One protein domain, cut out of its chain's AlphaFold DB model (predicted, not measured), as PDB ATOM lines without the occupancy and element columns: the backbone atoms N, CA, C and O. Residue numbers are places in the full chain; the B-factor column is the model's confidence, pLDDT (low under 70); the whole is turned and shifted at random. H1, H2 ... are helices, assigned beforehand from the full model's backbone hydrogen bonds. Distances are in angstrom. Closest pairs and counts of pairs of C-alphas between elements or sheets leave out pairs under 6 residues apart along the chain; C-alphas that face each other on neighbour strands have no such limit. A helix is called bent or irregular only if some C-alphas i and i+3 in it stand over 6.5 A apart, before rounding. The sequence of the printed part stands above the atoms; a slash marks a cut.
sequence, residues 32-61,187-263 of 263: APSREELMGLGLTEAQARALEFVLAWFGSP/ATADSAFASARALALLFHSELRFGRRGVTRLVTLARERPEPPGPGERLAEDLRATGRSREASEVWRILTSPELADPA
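What this domain is: This is residues 32 to 61 and 187 to 263 of the 263 residues of an uncharacterized protein of Corallococcus aberystwythensis (UniProt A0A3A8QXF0). Arm H3a of the bent helix H3 makes the core, with H2 on one side and the H4-H5 hairpin on another; arm H3b folds back beside H3a, and short H1 packs on H2. The 107 printed residues hold five named helices, H1 to H5 in order: all helix, compact, radius of gyration of the C-alphas 13.6 A, spans 38 by 33 by 28 A.

How they stand to each other: H1, residues 35 to 39, touches H2, residues 45 to 58, closest C-alphas Leu 38 and Ala 48, 5.8 A. H3, residues 196 to 223, one helix by its hydrogen bonds, is bent, C-alphas 208 and 211 being 9.5 A apart; its arms are H3a, to 208, and H3b, from 211. H2 touches H3a, closest C-alphas Ala 46 and Ala 196, 4.5 A. H4, residues 230 to 240, and H5, residues 244 to 255, form a hairpin, closest C-alphas Ala 235 and Ala 247, 4.3 A. Every O i to N i+4 pair is within hydrogen-bond range in H1, H2, H3a, H3b, H4 and H5.

Where its parts are: H2 measures 19.6 A; C-alpha 35 stands at (90.682, 83.510, 55.807).

The domain as a whole: Residues 62 to 186 are not printed; C-alphas 61 and 187 are 36.5 A apart.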
ATOM      1  N   ALA A  32     100.563  81.384  53.843       88.44
ATOM      2  CA  ALA A  32      99.559  80.516  54.438       88.44
ATOM      3  C   ALA A  32      98.176  80.795  53.831       88.44
ATOM      4  O   ALA A  32      97.937  81.898  53.339       88.44
ATOM      5  N   PRO A  33      97.247  79.822  53.870       91.69
ATOM      6  CA  PRO A  33      95.876  80.068  53.463       91.69
ATOM      7  C   PRO A  33      95.236  81.248  54.172       91.69
ATOM      8  O   PRO A  33      95.242  81.326  55.398       91.69
ATOM      9  N   SER A  34      94.693  82.161  53.371       92.62
ATOM     10  CA  SER A  34      93.949  83.310  53.860       92.62
ATOM     11  C   SER A  34      92.610  82.873  54.450       92.62
ATOM     12  O   SER A  34      92.086  81.790  54.162       92.62
ATOM     13  N   ARG A  35      92.019  83.748  55.265       92.00
ATOM     14  CA  ARG A  35      90.682  83.510  55.807       92.00
ATOM     15  C   ARG A  35      89.621  83.435  54.712       92.00
ATOM     16  O   ARG A  35      88.739  82.591  54.799       92.00
ATOM     17  N   GLU A  36      89.745  84.252  53.670       94.19
ATOM     18  CA  GLU A  36      88.849  84.218  52.509       94.19
ATOM     19  C   GLU A  36      88.860  82.842  51.837       94.19
ATOM     20  O   GLU A  36      87.807  82.290  51.527       94.19
ATOM     21  N   GLU A  37      90.035  82.229  51.690       94.88
ATOM     22  CA  GLU A  37      90.145  80.883  51.130       94.88
ATOM     23  C   GLU A  37      89.538  79.817  52.049       94.88
ATOM     24  O   GLU A  37      88.901  78.891  51.555       94.88
ATOM     25  N   LEU A  38      89.672  79.954  53.375       93.38
ATOM     26  CA  LEU A  38      88.994  79.075  54.338       93.38
ATOM     27  C   LEU A  38      87.468  79.203  54.253       93.38
ATOM     28  O   LEU A  38      86.763  78.194  54.269       93.38
ATOM     29  N   MET A  39      86.953  80.425  54.133       95.38
ATOM     30  CA  MET A  39      85.524  80.674  53.932       95.38
ATOM     31  C   MET A  39      85.039  80.126  52.587       95.38
ATOM     32  O   MET A  39      83.943  79.573  52.511       95.38
ATOM     33  N   GLY A  40      85.880  80.174  51.550       95.25
ATOM     34  CA  GLY A  40      85.631  79.542  50.252       95.25
ATOM     35  C   GLY A  40      85.433  78.020  50.315       95.25
ATOM     36  O   GLY A  40      84.848  77.448  49.400       95.25
ATOM     37  N   LEU A  41      85.844  77.360  51.407       93.88
ATOM     38  CA  LEU A  41      85.566  75.940  51.682       93.88
ATOM     39  C   LEU A  41      84.205  75.708  52.377       93.88
ATOM     40  O   LEU A  41      83.888  74.590  52.796       93.88
ATOM     41  N   GLY A  42      83.390  76.759  52.511       94.12
ATOM     42  CA  GLY A  42      82.066  76.720  53.132       94.12
ATOM     43  C   GLY A  42      82.079  76.902  54.650       94.12
ATOM     44  O   GLY A  42      81.137  76.470  55.313       94.12
ATOM     45  N   LEU A  43      83.137  77.498  55.209       94.56
ATOM     46  CA  LEU A  43      83.196  77.865  56.626       94.56
ATOM     47  C   LEU A  43      82.587  79.252  56.864       94.56
ATOM     48  O   LEU A  43      82.775  80.170  56.067       94.56
ATOM     49  N   THR A  44      81.917  79.431  58.003       94.12
ATOM     50  CA  THR A  44      81.549  80.770  58.495       94.12
ATOM     51  C   THR A  44      82.781  81.519  59.016       94.12
ATOM     52  O   THR A  44      83.797  80.898  59.327       94.12
ATOM     53  N   GLU A  45      82.697  82.845  59.192       93.94
ATOM     54  CA  GLU A  45      83.803  83.649  59.752       93.94
ATOM     55  C   GLU A  45      84.274  83.108  61.116       93.94
ATOM     56  O   GLU A  45      85.471  82.941  61.353       93.94
ATOM     57  N   ALA A  46      83.337  82.759  62.006       93.94
ATOM     58  CA  ALA A  46      83.660  82.209  63.323       93.94
ATOM     59  C   ALA A  46      84.365  80.843  63.226       93.94
ATOM     60  O   ALA A  46      85.329  80.597  63.952       93.94
ATOM     61  N   GLN A  47      83.926  79.974  62.308       95.38
ATOM     62  CA  GLN A  47      84.555  78.672  62.064       95.38
ATOM     63  C   GLN A  47      85.948  78.821  61.446       95.38
ATOM     64  O   GLN A  47      86.884  78.162  61.893       95.38
ATOM     65  N   ALA A  48      86.107  79.702  60.456       95.62
ATOM     66  CA  ALA A  48      87.392  79.968  59.821       95.62
ATOM     67  C   ALA A  48      88.402  80.523  60.837       95.62
ATOM     68  O   ALA A  48      89.516  80.013  60.935       95.62
ATOM     69  N   ARG A  49      87.992  81.492  61.665       95.19
ATOM     70  CA  ARG A  49      88.819  82.069  62.735       95.19
ATOM     71  C   ARG A  49      89.212  81.039  63.797       95.19
ATOM     72  O   ARG A  49      90.367  81.005  64.221       95.19
ATOM     73  N   ALA A  50      88.276  80.185  64.207       96.81
ATOM     74  CA  ALA A  50      88.543  79.095  65.141       96.81
ATOM     75  C   ALA A  50      89.552  78.086  64.573       96.81
ATOM     76  O   ALA A  50      90.513  77.724  65.253       96.81
ATOM     77  N   LEU A  51      89.358  77.657  63.322       96.75
ATOM     78  CA  LEU A  51      90.249  76.714  62.648       96.75
ATOM     79  C   LEU A  51      91.654  77.298  62.468       96.75
ATOM     80  O   LEU A  51      92.634  76.637  62.801       96.75
ATOM     81  N   GLU A  52      91.748  78.541  61.996       95.38
ATOM     82  CA  GLU A  52      93.011  79.263  61.832       95.38
ATOM     83  C   GLU A  52      93.788  79.318  63.155       95.38
ATOM     84  O   GLU A  52      94.970  78.975  63.199       95.38
ATOM     85  N   PHE A  53      93.115  79.678  64.255       96.56
ATOM     86  CA  PHE A  53      93.721  79.709  65.585       96.56
ATOM     87  C   PHE A  53      94.215  78.326  66.025       96.56
ATOM     88  O   PHE A  53      95.349  78.189  66.489       96.56
ATOM     89  N   VAL A  54      93.377  77.296  65.879       97.56
ATOM     90  CA  VAL A  54      93.711  75.936  66.316       97.56
ATOM     91  C   VAL A  54      94.900  75.385  65.537       97.56
ATOM     92  O   VAL A  54      95.830  74.854  66.144       97.56
ATOM     93  N   LEU A  55      94.920  75.553  64.217       96.00
ATOM     94  CA  LEU A  55      96.035  75.093  63.398       96.00
ATOM     95  C   LEU A  55      97.322  75.876  63.687       96.00
ATOM     96  O   LEU A  55      98.385  75.269  63.780       96.00
ATOM     97  N   ALA A  56      97.235  77.195  63.882       95.12
ATOM     98  CA  ALA A  56      98.400  78.034  64.155       95.12
ATOM     99  C   ALA A  56      99.102  77.694  65.477       95.12
ATOM    100  O   ALA A  56     100.329  77.741  65.550       95.12
ATOM    101  N   TRP A  57      98.335  77.376  66.523       95.56
ATOM    102  CA  TRP A  57      98.883  77.150  67.863       95.56
ATOM    103  C   TRP A  57      99.099  75.679  68.207       95.56
ATOM    104  O   TRP A  57      99.976  75.364  69.013       95.56
ATOM    105  N   PHE A  58      98.293  74.783  67.638       95.75
ATOM    106  CA  PHE A  58      98.227  73.386  68.066       95.75
ATOM    107  C   PHE A  58      98.405  72.389  66.922       95.75
ATOM    108  O   PHE A  58      98.648  71.210  67.202       95.75
ATOM    109  N   GLY A  59      98.269  72.836  65.673       93.81
ATOM    110  CA  GLY A  59      98.497  72.027  64.484       93.81
ATOM    111  C   GLY A  59      99.977  71.814  64.176       93.81
ATOM    112  O   GLY A  59     100.875  72.251  64.900       93.81
ATOM    113  N   SER A  60     100.210  71.123  63.068       94.50
ATOM    114  CA  SER A  60     101.527  70.948  62.457       94.50
ATOM    115  C   SER A  60     101.711  71.923  61.284       94.50
ATOM    116  O   SER A  60     100.754  72.557  60.839       94.50
ATOM    117  N   PRO A  61     102.923  72.057  60.729       95.62
ATOM    118  CA  PRO A  61     103.108  72.668  59.414       95.62
ATOM    119  C   PRO A  61     102.436  71.853  58.291       95.62
ATOM    120  O   PRO A  61     102.331  70.629  58.390       95.62
ATOM    121  N   ALA A 187      68.722  69.914  70.249       48.75
ATOM    122  CA  ALA A 187      68.247  71.299  70.066       48.75
ATOM    123  C   ALA A 187      68.690  72.358  71.112       48.75
ATOM    124  O   ALA A 187      68.453  73.547  70.922       48.75
ATOM    125  N   THR A 188      69.324  71.965  72.220       52.00
ATOM    126  CA  THR A 188      69.891  72.880  73.232       52.00
ATOM    127  C   THR A 188      71.360  73.240  72.981       52.00
ATOM    128  O   THR A 188      71.843  74.239  73.515       52.00
ATOM    129  N   ALA A 189      72.076  72.470  72.157       51.31
ATOM    130  CA  ALA A 189      73.500  72.660  71.876       51.31
ATOM    131  C   ALA A 189      73.787  73.616  70.699       51.31
ATOM    132  O   ALA A 189      74.924  74.078  70.574       51.31
ATOM    133  N   ASP A 190      72.766  74.005  69.924       53.56
ATOM    134  CA  ASP A 190      72.882  74.985  68.827       53.56
ATOM    135  C   ASP A 190      73.429  76.350  69.289       53.56
ATOM    136  O   ASP A 190      74.068  77.059  68.514       53.56
ATOM    137  N   SER A 191      73.251  76.711  70.567       61.00
ATOM    138  CA  SER A 191      73.785  77.965  71.127       61.00
ATOM    139  C   SER A 191      75.185  77.842  71.745       61.00
ATOM    140  O   SER A 191      75.902  78.837  71.845       61.00
ATOM    141  N   ALA A 192      75.608  76.636  72.146       72.75
ATOM    142  CA  ALA A 192      76.829  76.445  72.937       72.75
ATOM    143  C   ALA A 192      78.114  76.625  72.111       72.75
ATOM    144  O   ALA A 192      79.149  77.013  72.653       72.75
ATOM    145  N   PHE A 193      78.046  76.376  70.800       83.19
ATOM    146  CA  PHE A 193      79.179  76.448  69.871       83.19
ATOM    147  C   PHE A 193      78.987  77.514  68.784       83.19
ATOM    148  O   PHE A 193      79.330  77.300  67.625       83.19
ATOM    149  N   ALA A 194      78.443  78.675  69.158       84.06
ATOM    150  CA  ALA A 194      78.218  79.784  68.228       84.06
ATOM    151  C   ALA A 194      79.429  80.729  68.080       84.06
ATOM    152  O   ALA A 194      79.645  81.294  67.008       84.06
ATOM    153  N   SER A 195      80.236  80.902  69.136       91.62
ATOM    154  CA  SER A 195      81.388  81.818  69.122       91.62
ATOM    155  C   SER A 195      82.656  81.159  68.576       91.62
ATOM    156  O   SER A 195      82.854  79.944  68.692       91.62
ATOM    157  N   ALA A 196      83.581  81.971  68.052       95.00
ATOM    158  CA  ALA A 196      84.885  81.487  67.584       95.00
ATOM    159  C   ALA A 196      85.666  80.763  68.699       95.00
ATOM    160  O   ALA A 196      86.356  79.777  68.444       95.00
ATOM    161  N   ARG A 197      85.524  81.210  69.955       95.69
ATOM    162  CA  ARG A 197      86.155  80.566  71.115       95.69
ATOM    163  C   ARG A 197      85.590  79.176  71.391       95.69
ATOM    164  O   ARG A 197      86.364  78.240  71.583       95.69
ATOM    165  N   ALA A 198      84.268  79.030  71.393       93.94
ATOM    166  CA  ALA A 198      83.638  77.733  71.617       93.94
ATOM    167  C   ALA A 198      83.974  76.749  70.485       93.94
ATOM    168  O   ALA A 198      84.345  75.602  70.743       93.94
ATOM    169  N   LEU A 199      83.949  77.217  69.235       95.88
ATOM    170  CA  LEU A 199      84.365  76.433  68.069       95.88
ATOM    171  C   LEU A 199      85.839  76.010  68.152       95.88
ATOM    172  O   LEU A 199      86.171  74.870  67.837       95.88
ATOM    173  N   ALA A 200      86.729  76.882  68.634       97.69
ATOM    174  CA  ALA A 200      88.138  76.540  68.817       97.69
ATOM    175  C   ALA A 200      88.338  75.438  69.872       97.69
ATOM    176  O   ALA A 200      89.181  74.564  69.673       97.69
ATOM    177  N   LEU A 201      87.548  75.425  70.955       97.06
ATOM    178  CA  LEU A 201      87.558  74.328  71.935       97.06
ATOM    179  C   LEU A 201      87.107  73.003  71.309       97.06
ATOM    180  O   LEU A 201      87.724  71.965  71.554       97.06
ATOM    181  N   LEU A 202      86.056  73.042  70.485       96.06
ATOM    182  CA  LEU A 202      85.541  71.876  69.771       96.06
ATOM    183  C   LEU A 202      86.597  71.302  68.818       96.06
ATOM    184  O   LEU A 202      86.913  70.114  68.878       96.06
ATOM    185  N   PHE A 203      87.193  72.154  67.982       97.19
ATOM    186  CA  PHE A 203      88.209  71.746  67.013       97.19
ATOM    187  C   PHE A 203      89.499  71.281  67.698       97.19
ATOM    188  O   PHE A 203      90.088  70.290  67.276       97.19
ATOM    189  N   HIS A 204      89.924  71.926  68.787       97.81
ATOM    190  CA  HIS A 204      91.055  71.454  69.593       97.81
ATOM    191  C   HIS A 204      90.788  70.077  70.210       97.81
ATOM    192  O   HIS A 204      91.656  69.202  70.157       97.81
ATOM    193  N   SER A 205      89.579  69.859  70.733       96.50
ATOM    194  CA  SER A 205      89.179  68.570  71.305       96.50
ATOM    195  C   SER A 205      89.212  67.453  70.262       96.50
ATOM    196  O   SER A 205      89.711  66.365  70.555       96.50
ATOM    197  N   GLU A 206      88.755  67.731  69.037       96.00
ATOM    198  CA  GLU A 206      88.864  66.795  67.912       96.00
ATOM    199  C   GLU A 206      90.330  66.561  67.518       96.00
ATOM    200  O   GLU A 206      90.754  65.418  67.365       96.00
ATOM    201  N   LEU A 207      91.147  67.616  67.429       95.88
ATOM    202  CA  LEU A 207      92.562  67.511  67.062       95.88
ATOM    203  C   LEU A 207      93.367  66.651  68.045       95.88
ATOM    204  O   LEU A 207      94.258  65.907  67.634       95.88
ATOM    205  N   ARG A 208      93.111  66.786  69.350       94.50
ATOM    206  CA  ARG A 208      93.903  66.125  70.400       94.50
ATOM    207  C   ARG A 208      93.357  64.777  70.833       94.50
ATOM    208  O   ARG A 208      94.141  63.912  71.222       94.50
ATOM    209  N   PHE A 209      92.040  64.609  70.835       93.31
ATOM    210  CA  PHE A 209      91.395  63.432  71.420       93.31
ATOM    211  C   PHE A 209      90.408  62.747  70.461       93.31
ATOM    212  O   PHE A 209      89.769  61.761  70.846       93.31
ATOM    213  N   GLY A 210      90.273  63.254  69.230       91.81
ATOM    214  CA  GLY A 210      89.310  62.782  68.242       91.81
ATOM    215  C   GLY A 210      87.865  62.908  68.719       91.81
ATOM    216  O   GLY A 210      87.555  63.590  69.702       91.81
ATOM    217  N   ARG A 211      86.988  62.132  68.078       90.44
ATOM    218  CA  ARG A 211      85.540  62.153  68.337       90.44
ATOM    219  C   ARG A 211      85.161  61.958  69.802       90.44
ATOM    220  O   ARG A 211      84.191  62.544  70.264       90.44
ATOM    221  N   ARG A 212      85.932  61.165  70.560       91.56
ATOM    222  CA  ARG A 212      85.692  60.963  72.001       91.56
ATOM    223  C   ARG A 212      85.874  62.257  72.796       91.56
ATOM    224  O   ARG A 212      85.126  62.491  73.741       91.56
ATOM    225  N   GLY A 213      86.844  63.090  72.417       92.12
ATOM    226  CA  GLY A 213      87.035  64.420  72.993       92.12
ATOM    227  C   GLY A 213      85.872  65.346  72.702       92.12
ATOM    228  O   GLY A 213      85.358  65.973  73.623       92.12
ATOM    229  N   VAL A 214      85.428  65.378  71.443       92.88
ATOM    230  CA  VAL A 214      84.251  66.155  71.032       92.88
ATOM    231  C   VAL A 214      83.022  65.735  71.827       92.88
ATOM    232  O   VAL A 214      82.393  66.584  72.450       92.88
ATOM    233  N   THR A 215      82.720  64.435  71.893       91.94
ATOM    234  CA  THR A 215      81.594  63.926  72.687       91.94
ATOM    235  C   THR A 215      81.700  64.362  74.143       91.94
ATOM    236  O   THR A 215      80.729  64.869  74.691       91.94
ATOM    237  N   ARG A 216      82.879  64.236  74.765       92.00
ATOM    238  CA  ARG A 216      83.087  64.664  76.153       92.00
ATOM    239  C   ARG A 216      82.818  66.157  76.343       92.00
ATOM    240  O   ARG A 216      82.118  66.520  77.282       92.00
ATOM    241  N   LEU A 217      83.360  67.016  75.478       92.31
ATOM    242  CA  LEU A 217      83.158  68.462  75.572       92.31
ATOM    243  C   LEU A 217      81.681  68.835  75.386       92.31
ATOM    244  O   LEU A 217      81.150  69.640  76.147       92.31
ATOM    245  N   VAL A 218      81.012  68.222  74.406       90.56
ATOM    246  CA  VAL A 218      79.580  68.422  74.152       90.56
ATOM    247  C   VAL A 218      78.748  67.975  75.359       90.56
ATOM    248  O   VAL A 218      77.843  68.698  75.766       90.56
ATOM    249  N   THR A 219      79.081  66.845  75.991       89.44
ATOM    250  CA  THR A 219      78.435  66.402  77.236       89.44
ATOM    251  C   THR A 219      78.632  67.416  78.363       89.44
ATOM    252  O   THR A 219      77.655  67.824  78.987       89.44
ATOM    253  N   LEU A 220      79.859  67.905  78.579       89.31
ATOM    254  CA  LEU A 220      80.130  68.922  79.601       89.31
ATOM    255  C   LEU A 220      79.301  70.193  79.372       89.31
ATOM    256  O   LEU A 220      78.734  70.735  80.324       89.31
ATOM    257  N   ALA A 221      79.186  70.642  78.119       88.25
ATOM    258  CA  ALA A 221      78.394  71.816  77.752       88.25
ATOM    259  C   ALA A 221      76.896  71.645  78.056       88.25
ATOM    260  O   ALA A 221      76.224  72.626  78.361       88.25
ATOM    261  N   ARG A 222      76.383  70.409  78.029       84.19
ATOM    262  CA  ARG A 222      74.980  70.094  78.344       84.19
ATOM    263  C   ARG A 222      74.702  70.015  79.839       84.19
ATOM    264  O   ARG A 222      73.639  70.433  80.278       84.19
ATOM    265  N   GLU A 223      75.626  69.453  80.614       81.19
ATOM    266  CA  GLU A 223      75.356  69.095  82.011       81.19
ATOM    267  C   GLU A 223      75.151  70.309  82.928       81.19
ATOM    268  O   GLU A 223      74.345  70.222  83.853       81.19
ATOM    269  N   ARG A 224      75.853  71.431  82.694       68.38
ATOM    270  CA  ARG A 224      75.712  72.679  83.476       68.38
ATOM    271  C   ARG A 224      76.133  73.911  82.658       68.38
ATOM    272  O   ARG A 224      77.308  73.995  82.302       68.38
ATOM    273  N   PRO A 225      75.239  74.879  82.390       66.56
ATOM    274  CA  PRO A 225      75.613  76.136  81.737       66.56
ATOM    275  C   PRO A 225      76.272  77.143  82.698       66.56
ATOM    276  O   PRO A 225      76.877  78.113  82.249       66.56
ATOM    277  N   GLU A 226      76.162  76.924  84.011       70.19
ATOM    278  CA  GLU A 226      76.753  77.787  85.039       70.19
ATOM    279  C   GLU A 226      78.271  77.581  85.187       70.19
ATOM    280  O   GLU A 226      78.773  76.485  84.917       70.19
ATOM    281  N   PRO A 227      79.012  78.615  85.632       71.06
ATOM    282  CA  PRO A 227      80.452  78.522  85.829       71.06
ATOM    283  C   PRO A 227      80.832  77.448  86.869       71.06
ATOM    284  O   PRO A 227      80.147  77.306  87.885       71.06
ATOM    285  N   PRO A 228      81.958  76.736  86.675       80.62
ATOM    286  CA  PRO A 228      82.883  76.840  85.543       80.62
ATOM    287  C   PRO A 228      82.293  76.300  84.228       80.62
ATOM    288  O   PRO A 228      81.644  75.249  84.188       80.62
ATOM    289  N   GLY A 229      82.549  77.024  83.134       87.00
ATOM    290  CA  GLY A 229      82.100  76.648  81.798       87.00
ATOM    291  C   GLY A 229      82.694  75.312  81.324       87.00
ATOM    292  O   GLY A 229      83.571  74.724  81.970       87.00
ATOM    293  N   PRO A 230      82.203  74.768  80.198       89.88
ATOM    294  CA  PRO A 230      82.626  73.451  79.717       89.88
ATOM    295  C   PRO A 230      84.125  73.377  79.391       89.88
ATOM    296  O   PRO A 230      84.739  72.330  79.587       89.88
ATOM    297  N   GLY A 231      84.726  74.477  78.927       91.75
ATOM    298  CA  GLY A 231      86.159  74.533  78.647       91.75
ATOM    299  C   GLY A 231      87.010  74.551  79.918       91.75
ATOM    300  O   GLY A 231      88.005  73.832  79.984       91.75
ATOM    301  N   GLU A 232      86.616  75.312  80.942       94.38
ATOM    302  CA  GLU A 232      87.299  75.331  82.239       94.38
ATOM    303  C   GLU A 232      87.262  73.946  82.893       94.38
ATOM    304  O   GLU A 232      88.308  73.427  83.283       94.38
ATOM    305  N   ARG A 233      86.086  73.302  82.910       93.12
ATOM    306  CA  ARG A 233      85.928  71.932  83.422       93.12
ATOM    307  C   ARG A 233      86.791  70.930  82.663       93.12
ATOM    308  O   ARG A 233      87.477  70.121  83.279       93.12
ATOM    309  N   LEU A 234      86.829  71.015  81.329       94.38
ATOM    310  CA  LEU A 234      87.714  70.169  80.528       94.38
ATOM    311  C   LEU A 234      89.191  70.385  80.901       94.38
ATOM    312  O   LEU A 234      89.946  69.419  81.008       94.38
ATOM    313  N   ALA A 235      89.620  71.631  81.110       95.75
ATOM    314  CA  ALA A 235      90.998  71.934  81.488       95.75
ATOM    315  C   ALA A 235      91.353  71.414  82.892       95.75
ATOM    316  O   ALA A 235      92.455  70.899  83.100       95.75
ATOM    317  N   GLU A 236      90.435  71.535  83.853       94.94
ATOM    318  CA  GLU A 236      90.582  70.996  85.209       94.94
ATOM    319  C   GLU A 236      90.683  69.470  85.199       94.94
ATOM    320  O   GLU A 236      91.622  68.916  85.774       94.94
ATOM    321  N   ASP A 237      89.809  68.799  84.452       94.38
ATOM    322  CA  ASP A 237      89.825  67.351  84.267       94.38
ATOM    323  C   ASP A 237      91.134  66.850  83.631       94.38
ATOM    324  O   ASP A 237      91.712  65.836  84.044       94.38
ATOM    325  N   LEU A 238      91.623  67.546  82.600       96.06
ATOM    326  CA  LEU A 238      92.898  67.222  81.960       96.06
ATOM    327  C   LEU A 238      94.051  67.366  82.957       96.06
ATOM    328  O   LEU A 238      94.903  66.484  83.046       96.06
ATOM    329  N   ARG A 239      94.053  68.428  83.767       95.75
ATOM    330  CA  ARG A 239      95.064  68.622  84.812       95.75
ATOM    331  C   ARG A 239      94.997  67.521  85.875       95.75
ATOM    332  O   ARG A 239      96.038  66.968  86.222       95.75
ATOM    333  N   ALA A 240      93.800  67.160  86.337       95.81
ATOM    334  CA  ALA A 240      93.587  66.102  87.328       95.81
ATOM    335  C   ALA A 240      94.050  64.718  86.835       95.81
ATOM    336  O   ALA A 240      94.510  63.897  87.622       95.81
ATOM    337  N   THR A 241      93.989  64.477  85.522       95.50
ATOM    338  CA  THR A 241      94.454  63.234  84.878       95.50
ATOM    339  C   THR A 241      95.924  63.277  84.430       95.50
ATOM    340  O   THR A 241      96.377  62.387  83.712       95.50
ATOM    341  N   GLY A 242      96.691  64.296  84.841       95.25
ATOM    342  CA  GLY A 242      98.122  64.431  84.536       95.25
ATOM    343  C   GLY A 242      98.442  64.983  83.140       95.25
ATOM    344  O   GLY A 242      99.603  65.005  82.733       95.25
ATOM    345  N   ARG A 243      97.441  65.472  82.401       94.88
ATOM    346  CA  ARG A 243      97.565  66.032  81.043       94.88
ATOM    347  C   ARG A 243      97.759  67.547  81.070       94.88
ATOM    348  O   ARG A 243      96.996  68.321  80.490       94.88
ATOM    349  N   SER A 244      98.792  67.989  81.788       95.19
ATOM    350  CA  SER A 244      99.058  69.410  82.060       95.19
ATOM    351  C   SER A 244      99.310  70.243  80.800       95.19
ATOM    352  O   SER A 244      98.970  71.429  80.771       95.19
ATOM    353  N   ARG A 245      99.884  69.639  79.750       95.81
ATOM    354  CA  ARG A 245     100.100  70.313  78.464       95.81
ATOM    355  C   ARG A 245      98.764  70.658  77.818       95.81
ATOM    356  O   ARG A 245      98.523  71.820  77.521       95.81
ATOM    357  N   GLU A 246      97.895  69.673  77.638       96.69
ATOM    358  CA  GLU A 246      96.603  69.866  76.986       96.69
ATOM    359  C   GLU A 246      95.686  70.766  77.814       96.69
ATOM    360  O   GLU A 246      95.006  71.613  77.245       96.69
ATOM    361  N   ALA A 247      95.739  70.685  79.147       97.00
ATOM    362  CA  ALA A 247      95.065  71.651  80.013       97.00
ATOM    363  C   ALA A 247      95.532  73.094  79.734       97.00
ATOM    364  O   ALA A 247      94.716  74.007  79.646       97.00
ATOM    365  N   SER A 248      96.840  73.307  79.558       97.31
ATOM    366  CA  SER A 248      97.400  74.628  79.237       97.31
ATOM    367  C   SER A 248      97.008  75.105  77.832       97.31
ATOM    368  O   SER A 248      96.755  76.292  77.637       97.31
ATOM    369  N   GLU A 249      96.914  74.193  76.859       98.06
ATOM    370  CA  GLU A 249      96.396  74.491  75.517       98.06
ATOM    371  C   GLU A 249      94.925  74.946  75.576       98.06
ATOM    372  O   GLU A 249      94.574  75.953  74.961       98.06
ATOM    373  N   VAL A 250      94.086  74.284  76.382       97.69
ATOM    374  CA  VAL A 250      92.691  74.702  76.607       97.69
ATOM    375  C   VAL A 250      92.628  76.088  77.257       97.69
ATOM    376  O   VAL A 250      91.909  76.960  76.770       97.69
ATOM    377  N   TRP A 251      93.431  76.350  78.294       97.25
ATOM    378  CA  TRP A 251      93.497  77.679  78.919       97.25
ATOM    379  C   TRP A 251      93.924  78.777  77.943       97.25
ATOM    380  O   TRP A 251      93.405  79.895  78.000       97.25
ATOM    381  N   ARG A 252      94.823  78.466  77.003       97.88
ATOM    382  CA  ARG A 252      95.203  79.391  75.933       97.88
ATOM    383  C   ARG A 252      94.008  79.747  75.048       97.88
ATOM    384  O   ARG A 252      93.850  80.913  74.710       97.88
ATOM    385  N   ILE A 253      93.168  78.776  74.686       97.94
ATOM    386  CA  ILE A 253      91.950  79.027  73.896       97.94
ATOM    387  C   ILE A 253      90.993  79.937  74.673       97.94
ATOM    388  O   ILE A 253      90.526  80.944  74.142       97.94
ATOM    389  N   LEU A 254      90.744  79.614  75.945       95.62
ATOM    390  CA  LEU A 254      89.806  80.350  76.796       95.62
ATOM    391  C   LEU A 254      90.196  81.821  76.965       95.62
ATOM    392  O   LEU A 254      89.348  82.706  76.886       95.62
ATOM    393  N   THR A 255      91.489  82.085  77.139       95.81
ATOM    394  CA  THR A 255      92.013  83.423  77.454       95.81
ATOM    395  C   THR A 255      92.464  84.220  76.230       95.81
ATOM    396  O   THR A 255      92.826  85.388  76.361       95.81
ATOM    397  N   SER A 256      92.441  83.629  75.030       96.50
ATOM    398  CA  SER A 256      92.956  84.301  73.838       96.50
ATOM    399  C   SER A 256      92.054  85.462  73.386       96.50
ATOM    400  O   SER A 256      90.859  85.248  73.124       96.50
ATOM    401  N   PRO A 257      92.611  86.678  73.203       94.50
ATOM    402  CA  PRO A 257      91.892  87.795  72.592       94.50
ATOM    403  C   PRO A 257      91.664  87.578  71.088       94.50
ATOM    404  O   PRO A 257      90.707  88.105  70.528       94.50
ATOM    405  N   GLU A 258      92.473  86.733  70.434       92.81
ATOM    406  CA  GLU A 258      92.308  86.383  69.015       92.81
ATOM    407  C   GLU A 258      90.981  85.677  68.727       92.81
ATOM    408  O   GLU A 258      90.616  85.570  67.565       92.81
ATOM    409  N   LEU A 259      90.261  85.217  69.753       95.12
ATOM    410  CA  LEU A 259      88.971  84.531  69.652       95.12
ATOM    411  C   LEU A 259      87.817  85.320  70.287       95.12
ATOM    412  O   LEU A 259      86.718  84.788  70.412       95.12
ATOM    413  N   ALA A 260      88.055  86.561  70.725       89.75
ATOM    414  CA  ALA A 260      86.989  87.424  71.224       89.75
ATOM    415  C   ALA A 260      86.032  87.799  70.087       89.75
ATOM    416  O   ALA A 260      86.488  88.109  68.979       89.75
ATOM    417  N   ASP A 261      84.727  87.767  70.354       76.31
ATOM    418  CA  ASP A 261      83.725  88.194  69.381       76.31
ATOM    419  C   ASP A 261      83.979  89.663  68.994       76.31
ATOM    420  O   ASP A 261      84.396  90.455  69.848       76.31
ATOM    421  N   PRO A 262      83.839  90.021  67.705       67.31
ATOM    422  CA  PRO A 262      83.992  91.405  67.279       67.31
ATOM    423  C   PRO A 262      82.941  92.272  67.986       67.31
ATOM    424  O   PRO A 262      81.774  91.886  68.061       67.31
ATOM    425  N   ALA A 263      83.396  93.395  68.547       53.81
ATOM    426  CA  ALA A 263      82.552  94.385  69.215       53.81
ATOM    427  C   ALA A 263      81.678  95.161  68.221       53.81
ATOM    428  O   ALA A 263      82.132  95.351  67.067       53.81
TER     429      ALA A 263